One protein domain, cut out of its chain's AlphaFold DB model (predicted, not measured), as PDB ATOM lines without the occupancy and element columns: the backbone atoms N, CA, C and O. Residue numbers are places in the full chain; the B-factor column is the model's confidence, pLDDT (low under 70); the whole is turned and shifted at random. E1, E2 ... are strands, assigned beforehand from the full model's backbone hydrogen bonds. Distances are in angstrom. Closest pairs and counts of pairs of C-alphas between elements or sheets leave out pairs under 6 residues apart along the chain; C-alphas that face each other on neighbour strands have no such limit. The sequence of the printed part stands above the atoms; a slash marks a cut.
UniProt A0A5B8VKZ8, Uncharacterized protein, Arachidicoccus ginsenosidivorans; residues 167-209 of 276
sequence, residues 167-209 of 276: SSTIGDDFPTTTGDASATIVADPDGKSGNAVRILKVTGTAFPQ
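What this domain is: This is residues 167 to 209 of the 276 residues of an uncharacterized protein of Arachidicoccus ginsenosidivorans (UniProt A0A5B8VKZ8). With little regular structure, this is a long, narrow hairpin of two strands, E1 and E2, with the unnamed residues 167 to 180 running lengthwise beside it and residues 202 to 209 folding back from the end of E2. The printed part has 43 residues, 14 of them in E1 and then E2, an antiparallel sheet of order E1 - E2, with no named helix; the class is all strand. It is elongated, 30 by 17 by 13 A, and only just compact, close to loose, with a radius of gyration of the C-alphas of 10.9 A.

How they stand to each other: E1, residues 181 to 187, and E2, residues 195 to 201, form an antiparallel hairpin at 155 degrees. C-alphas 181 and 201 face each other at 4.3 A, as do 187 and 195. N 182 and O 200, 2.8 A, and N 196 and O 186, 2.8 A, are within hydrogen-bond range.

Where its parts are: E1 spans 18.7 A from C-alpha 181 at (-45.274, -31.075, 10.276). E2 spans 19.4 A, ending at C-alpha 201 at (-46.472, -34.650, 8.243).

The domain as a whole: The farthest C-alphas, of Lys 192 and Gly 204, are 30.5 A apart. The printed part has no cut, and the E1 to E2 link is short. Mean pLDDT of the printed part is 84.9; residue 202 is under 70.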
ATOM      1  N   SER A 167     -23.076 -34.107  10.411       79.94
ATOM      2  CA  SER A 167     -22.533 -33.838  11.751       79.94
ATOM      3  C   SER A 167     -23.505 -33.120  12.697       79.94
ATOM      4  O   SER A 167     -23.124 -32.754  13.809       79.94
ATOM      5  N   SER A 168     -24.760 -32.918  12.279       86.56
ATOM      6  CA  SER A 168     -25.781 -32.245  13.096       86.56
ATOM      7  C   SER A 168     -26.187 -33.089  14.309       86.56
ATOM      8  O   SER A 168     -26.087 -34.315  14.280       86.56
ATOM      9  N   THR A 169     -26.673 -32.459  15.383       91.31
ATOM     10  CA  THR A 169     -27.085 -33.194  16.589       91.31
ATOM     11  C   THR A 169     -28.416 -33.902  16.347       91.31
ATOM     12  O   THR A 169     -29.388 -33.301  15.894       91.31
ATOM     13  N   ILE A 170     -28.486 -35.194  16.676       91.75
ATOM     14  CA  ILE A 170     -29.738 -35.955  16.592       91.75
ATOM     15  C   ILE A 170     -30.783 -35.345  17.530       91.75
ATOM     16  O   ILE A 170     -30.524 -35.156  18.718       91.75
ATOM     17  N   GLY A 171     -31.979 -35.106  16.993       91.62
ATOM     18  CA  GLY A 171     -33.092 -34.478  17.703       91.62
ATOM     19  C   GLY A 171     -33.230 -32.973  17.472       91.62
ATOM     20  O   GLY A 171     -34.243 -32.424  17.894       91.62
ATOM     21  N   ASP A 172     -32.281 -32.322  16.793       92.31
ATOM     22  CA  ASP A 172     -32.440 -30.920  16.391       92.31
ATOM     23  C   ASP A 172     -33.575 -30.773  15.367       92.31
ATOM     24  O   ASP A 172     -33.732 -31.602  14.463       92.31
ATOM     25  N   ASP A 173     -34.355 -29.699  15.503       91.69
ATOM     26  CA  ASP A 173     -35.519 -29.415  14.663       91.69
ATOM     27  C   ASP A 173     -35.285 -28.210  13.741       91.69
ATOM     28  O   ASP A 173     -34.722 -27.183  14.133       91.69
ATOM     29  N   PHE A 174     -35.812 -28.314  12.523       90.88
ATOM     30  CA  PHE A 174     -35.907 -27.227  11.558       90.88
ATOM     31  C   PHE A 174     -37.339 -26.697  11.467       90.88
ATOM     32  O   PHE A 174     -38.305 -27.461  11.577       90.88
ATOM     33  N   PRO A 175     -37.505 -25.388  11.217       92.38
ATOM     34  CA  PRO A 175     -38.822 -24.816  11.018       92.38
ATOM     35  C   PRO A 175     -39.494 -25.399   9.773       92.38
ATOM     36  O   PRO A 175     -38.866 -25.667   8.747       92.38
ATOM     37  N   THR A 176     -40.809 -25.536   9.849       89.81
ATOM     38  CA  THR A 176     -41.678 -25.949   8.747       89.81
ATOM     39  C   THR A 176     -42.663 -24.826   8.425       89.81
ATOM     40  O   THR A 176     -42.847 -23.887   9.201       89.81
ATOM     41  N   THR A 177     -43.286 -24.857   7.250       87.19
ATOM     42  CA  THR A 177     -44.302 -23.859   6.839       87.19
ATOM     43  C   THR A 177     -45.593 -23.907   7.675       87.19
ATOM     44  O   THR A 177     -46.434 -23.012   7.592       87.19
ATOM     45  N   THR A 178     -45.785 -24.967   8.469       84.88
ATOM     46  CA  THR A 178     -46.994 -25.223   9.266       84.88
ATOM     47  C   THR A 178     -46.644 -25.973  10.549       84.88
ATOM     48  O   THR A 178     -45.822 -26.880  10.493       84.88
ATOM     49  N   GLY A 179     -47.352 -25.734  11.654       84.81
ATOM     50  CA  GLY A 179     -47.156 -26.502  12.897       84.81
ATOM     51  C   GLY A 179     -47.522 -27.996  12.824       84.81
ATOM     52  O   GLY A 179     -47.148 -28.750  13.712       84.81
ATOM     53  N   ASP A 180     -48.213 -28.440  11.768       83.75
ATOM     54  CA  ASP A 180     -48.680 -29.828  11.589       83.75
ATOM     55  C   ASP A 180     -47.636 -30.770  10.949       83.75
ATOM     56  O   ASP A 180     -47.950 -31.897  10.540       83.75
ATOM     57  N   ALA A 181     -46.389 -30.312  10.826       86.44
ATOM     58  CA  ALA A 181     -45.274 -31.075  10.276       86.44
ATOM     59  C   ALA A 181     -44.004 -30.878  11.104       86.44
ATOM     60  O   ALA A 181     -43.748 -29.780  11.601       86.44
ATOM     61  N   SER A 182     -43.185 -31.926  11.184       88.44
ATOM     62  CA  SER A 182     -41.879 -31.905  11.837       88.44
ATOM     63  C   SER A 182     -40.755 -32.149  10.834       88.44
ATOM     64  O   SER A 182     -40.909 -32.906   9.872       88.44
ATOM     65  N   ALA A 183     -39.618 -31.503  11.076       91.31
ATOM     66  CA  ALA A 183     -38.385 -31.669  10.323       91.31
ATOM     67  C   ALA A 183     -37.241 -31.852  11.322       91.31
ATOM     68  O   ALA A 183     -36.690 -30.873  11.807       91.31
ATOM     69  N   THR A 184     -36.922 -33.103  11.650       92.50
ATOM     70  CA  THR A 184     -36.036 -33.437  12.778       92.50
ATOM     71  C   THR A 184     -34.818 -34.214  12.294       92.50
ATOM     72  O   THR A 184     -34.958 -35.115  11.462       92.50
ATOM     73  N   ILE A 185     -33.639 -33.920  12.838       92.19
ATOM     74  CA  ILE A 185     -32.424 -34.694  12.575       92.19
ATOM     75  C   ILE A 185     -32.533 -36.077  13.215       92.19
ATOM     76  O   ILE A 185     -32.788 -36.224  14.414       92.19
ATOM     77  N   VAL A 186     -32.294 -37.101  12.408       90.06
ATOM     78  CA  VAL A 186     -32.228 -38.505  12.812       90.06
ATOM     79  C   VAL A 186     -30.990 -39.155  12.202       90.06
ATOM     80  O   VAL A 186     -30.459 -38.657  11.216       90.06
ATOM     81  N   ALA A 187     -30.554 -40.288  12.752       89.81
ATOM     82  CA  ALA A 187     -29.583 -41.133  12.061       89.81
ATOM     83  C   ALA A 187     -30.153 -41.592  10.709       89.81
ATOM     84  O   ALA A 187     -31.359 -41.864  10.616       89.81
ATOM     85  N   ASP A 188     -29.304 -41.688   9.683       84.31
ATOM     86  CA  ASP A 188     -29.725 -42.196   8.376       84.31
ATOM     87  C   ASP A 188     -30.363 -43.594   8.535       84.31
ATOM     88  O   ASP A 188     -29.716 -44.516   9.043       84.31
ATOM     89  N   PRO A 189     -31.626 -43.789   8.109       77.00
ATOM     90  CA  PRO A 189     -32.308 -45.073   8.234       77.00
ATOM     91  C   PRO A 189     -31.635 -46.234   7.482       77.00
ATOM     92  O   PRO A 189     -31.890 -47.379   7.853       77.00
ATOM     93  N   ASP A 190     -30.814 -45.980   6.455       79.25
ATOM     94  CA  ASP A 190     -30.052 -47.039   5.764       79.25
ATOM     95  C   ASP A 190     -28.621 -47.208   6.291       79.25
ATOM     96  O   ASP A 190     -27.925 -48.130   5.857       79.25
ATOM     97  N   GLY A 191     -28.167 -46.330   7.193       79.38
ATOM     98  CA  GLY A 191     -26.794 -46.316   7.700       79.38
ATOM     99  C   GLY A 191     -25.731 -46.124   6.613       79.38
ATOM    100  O   GLY A 191     -24.613 -46.617   6.768       79.38
ATOM    101  N   LYS A 192     -26.081 -45.475   5.495       77.12
ATOM    102  CA  LYS A 192     -25.155 -45.141   4.404       77.12
ATOM    103  C   LYS A 192     -24.429 -43.829   4.673       77.12
ATOM    104  O   LYS A 192     -23.282 -43.689   4.256       77.12
ATOM    105  N   SER A 193     -25.084 -42.908   5.370       76.69
ATOM    106  CA  SER A 193     -24.511 -41.661   5.864       76.69
ATOM    107  C   SER A 193     -24.662 -41.550   7.390       76.69
ATOM    108  O   SER A 193     -25.135 -42.481   8.050       76.69
ATOM    109  N   GLY A 194     -24.178 -40.461   7.984       83.62
ATOM    110  CA  GLY A 194     -24.311 -40.164   9.405       83.62
ATOM    111  C   GLY A 194     -25.756 -39.839   9.775       83.62
ATOM    112  O   GLY A 194     -26.476 -40.674  10.325       83.62
ATOM    113  N   ASN A 195     -26.180 -38.612   9.477       89.38
ATOM    114  CA  ASN A 195     -27.453 -38.054   9.922       89.38
ATOM    115  C   ASN A 195     -28.222 -37.417   8.759       89.38
ATOM    116  O   ASN A 195     -27.639 -36.811   7.868       89.38
ATOM    117  N   ALA A 196     -29.551 -37.492   8.812       88.00
ATOM    118  CA  ALA A 196     -30.456 -36.929   7.817       88.00
ATOM    119  C   ALA A 196     -31.634 -36.205   8.481       88.00
ATOM    120  O   ALA A 196     -32.051 -36.531   9.596       88.00
ATOM    121  N   VAL A 197     -32.231 -35.244   7.774       89.25
ATOM    122  CA  VAL A 197     -33.481 -34.619   8.220       89.25
ATOM    123  C   VAL A 197     -34.657 -35.502   7.824       89.25
ATOM    124  O   VAL A 197     -34.953 -35.692   6.642       89.25
ATOM    125  N   ARG A 198     -35.390 -36.001   8.819       88.25
ATOM    126  CA  ARG A 198     -36.652 -36.705   8.601       88.25
ATOM    127  C   ARG A 198     -37.811 -35.724   8.633       88.25
ATOM    128  O   ARG A 198     -38.088 -35.104   9.659       88.25
ATOM    129  N   ILE A 199     -38.542 -35.682   7.526       84.69
ATOM    130  CA  ILE A 199     -39.772 -34.904   7.394       84.69
ATOM    131  C   ILE A 199     -40.973 -35.802   7.674       84.69
ATOM    132  O   ILE A 199     -41.199 -36.782   6.964       84.69
ATOM    133  N   LEU A 200     -41.754 -35.464   8.699       83.06
ATOM    134  CA  LEU A 200     -43.037 -36.105   8.988       83.06
ATOM    135  C   LEU A 200     -44.153 -35.072   8.927       83.06
ATOM    136  O   LEU A 200     -43.996 -33.921   9.320       83.06
ATOM    137  N   LYS A 201     -45.307 -35.505   8.435       73.88
ATOM    138  CA  LYS A 201     -46.472 -34.650   8.243       73.88
ATOM    139  C   LYS A 201     -47.713 -35.348   8.773       73.88
ATOM    140  O   LYS A 201     -47.906 -36.533   8.503       73.88
ATOM    141  N   VAL A 202     -48.572 -34.586   9.447       67.75
ATOM    142  CA  VAL A 202     -49.851 -35.075   9.974       67.75
ATOM    143  C   VAL A 202     -51.004 -34.777   9.000       67.75
ATOM    144  O   VAL A 202     -51.757 -35.690   8.666       67.75
ATOM    145  N   THR A 203     -51.121 -33.551   8.464       70.12
ATOM    146  CA  THR A 203     -52.133 -33.148   7.452       70.12
ATOM    147  C   THR A 203     -51.619 -31.996   6.551       70.12
ATOM    148  O   THR A 203     -50.631 -31.358   6.884       70.12
ATOM    149  N   GLY A 204     -52.233 -31.745   5.374       70.12
ATOM    150  CA  GLY A 204     -51.984 -30.535   4.534       70.12
ATOM    151  C   GLY A 204     -50.587 -30.388   3.887       70.12
ATOM    152  O   GLY A 204     -49.696 -31.161   4.163       70.12
ATOM    153  N   THR A 205     -50.326 -29.474   2.950       74.44
ATOM    154  CA  THR A 205     -48.966 -29.361   2.355       74.44
ATOM    155  C   THR A 205     -48.013 -28.618   3.297       74.44
ATOM    156  O   THR A 205     -48.308 -27.487   3.669       74.44
ATOM    157  N   ALA A 206     -46.869 -29.222   3.634       79.44
ATOM    158  CA  ALA A 206     -45.853 -28.624   4.498       79.44
ATOM    159  C   ALA A 206     -44.450 -28.803   3.906       79.44
ATOM    160  O   ALA A 206     -44.157 -29.855   3.337       79.44
ATOM    161  N   PHE A 207     -43.601 -27.786   4.055       84.31
ATOM    162  CA  PHE A 207     -42.220 -27.782   3.576       84.31
ATOM    163  C   PHE A 207     -41.260 -27.500   4.736       84.31
ATOM    164  O   PHE A 207     -41.540 -26.592   5.528       84.31
ATOM    165  N   PRO A 208     -40.144 -28.242   4.854       88.50
ATOM    166  CA  PRO A 208     -39.046 -27.833   5.720       88.50
ATOM    167  C   PRO A 208     -38.394 -26.560   5.191       88.50
ATOM    168  O   PRO A 208     -38.374 -26.314   3.984       88.50
ATOM    169  N   GLN A 209     -37.848 -25.762   6.100       90.56
ATOM    170  CA  GLN A 209     -37.184 -24.514   5.769       90.56
ATOM    171  C   GLN A 209     -35.769 -24.502   6.341       90.56
ATOM    172  O   GLN A 209     -35.559 -24.665   7.544       90.56
TER     173      GLN A 209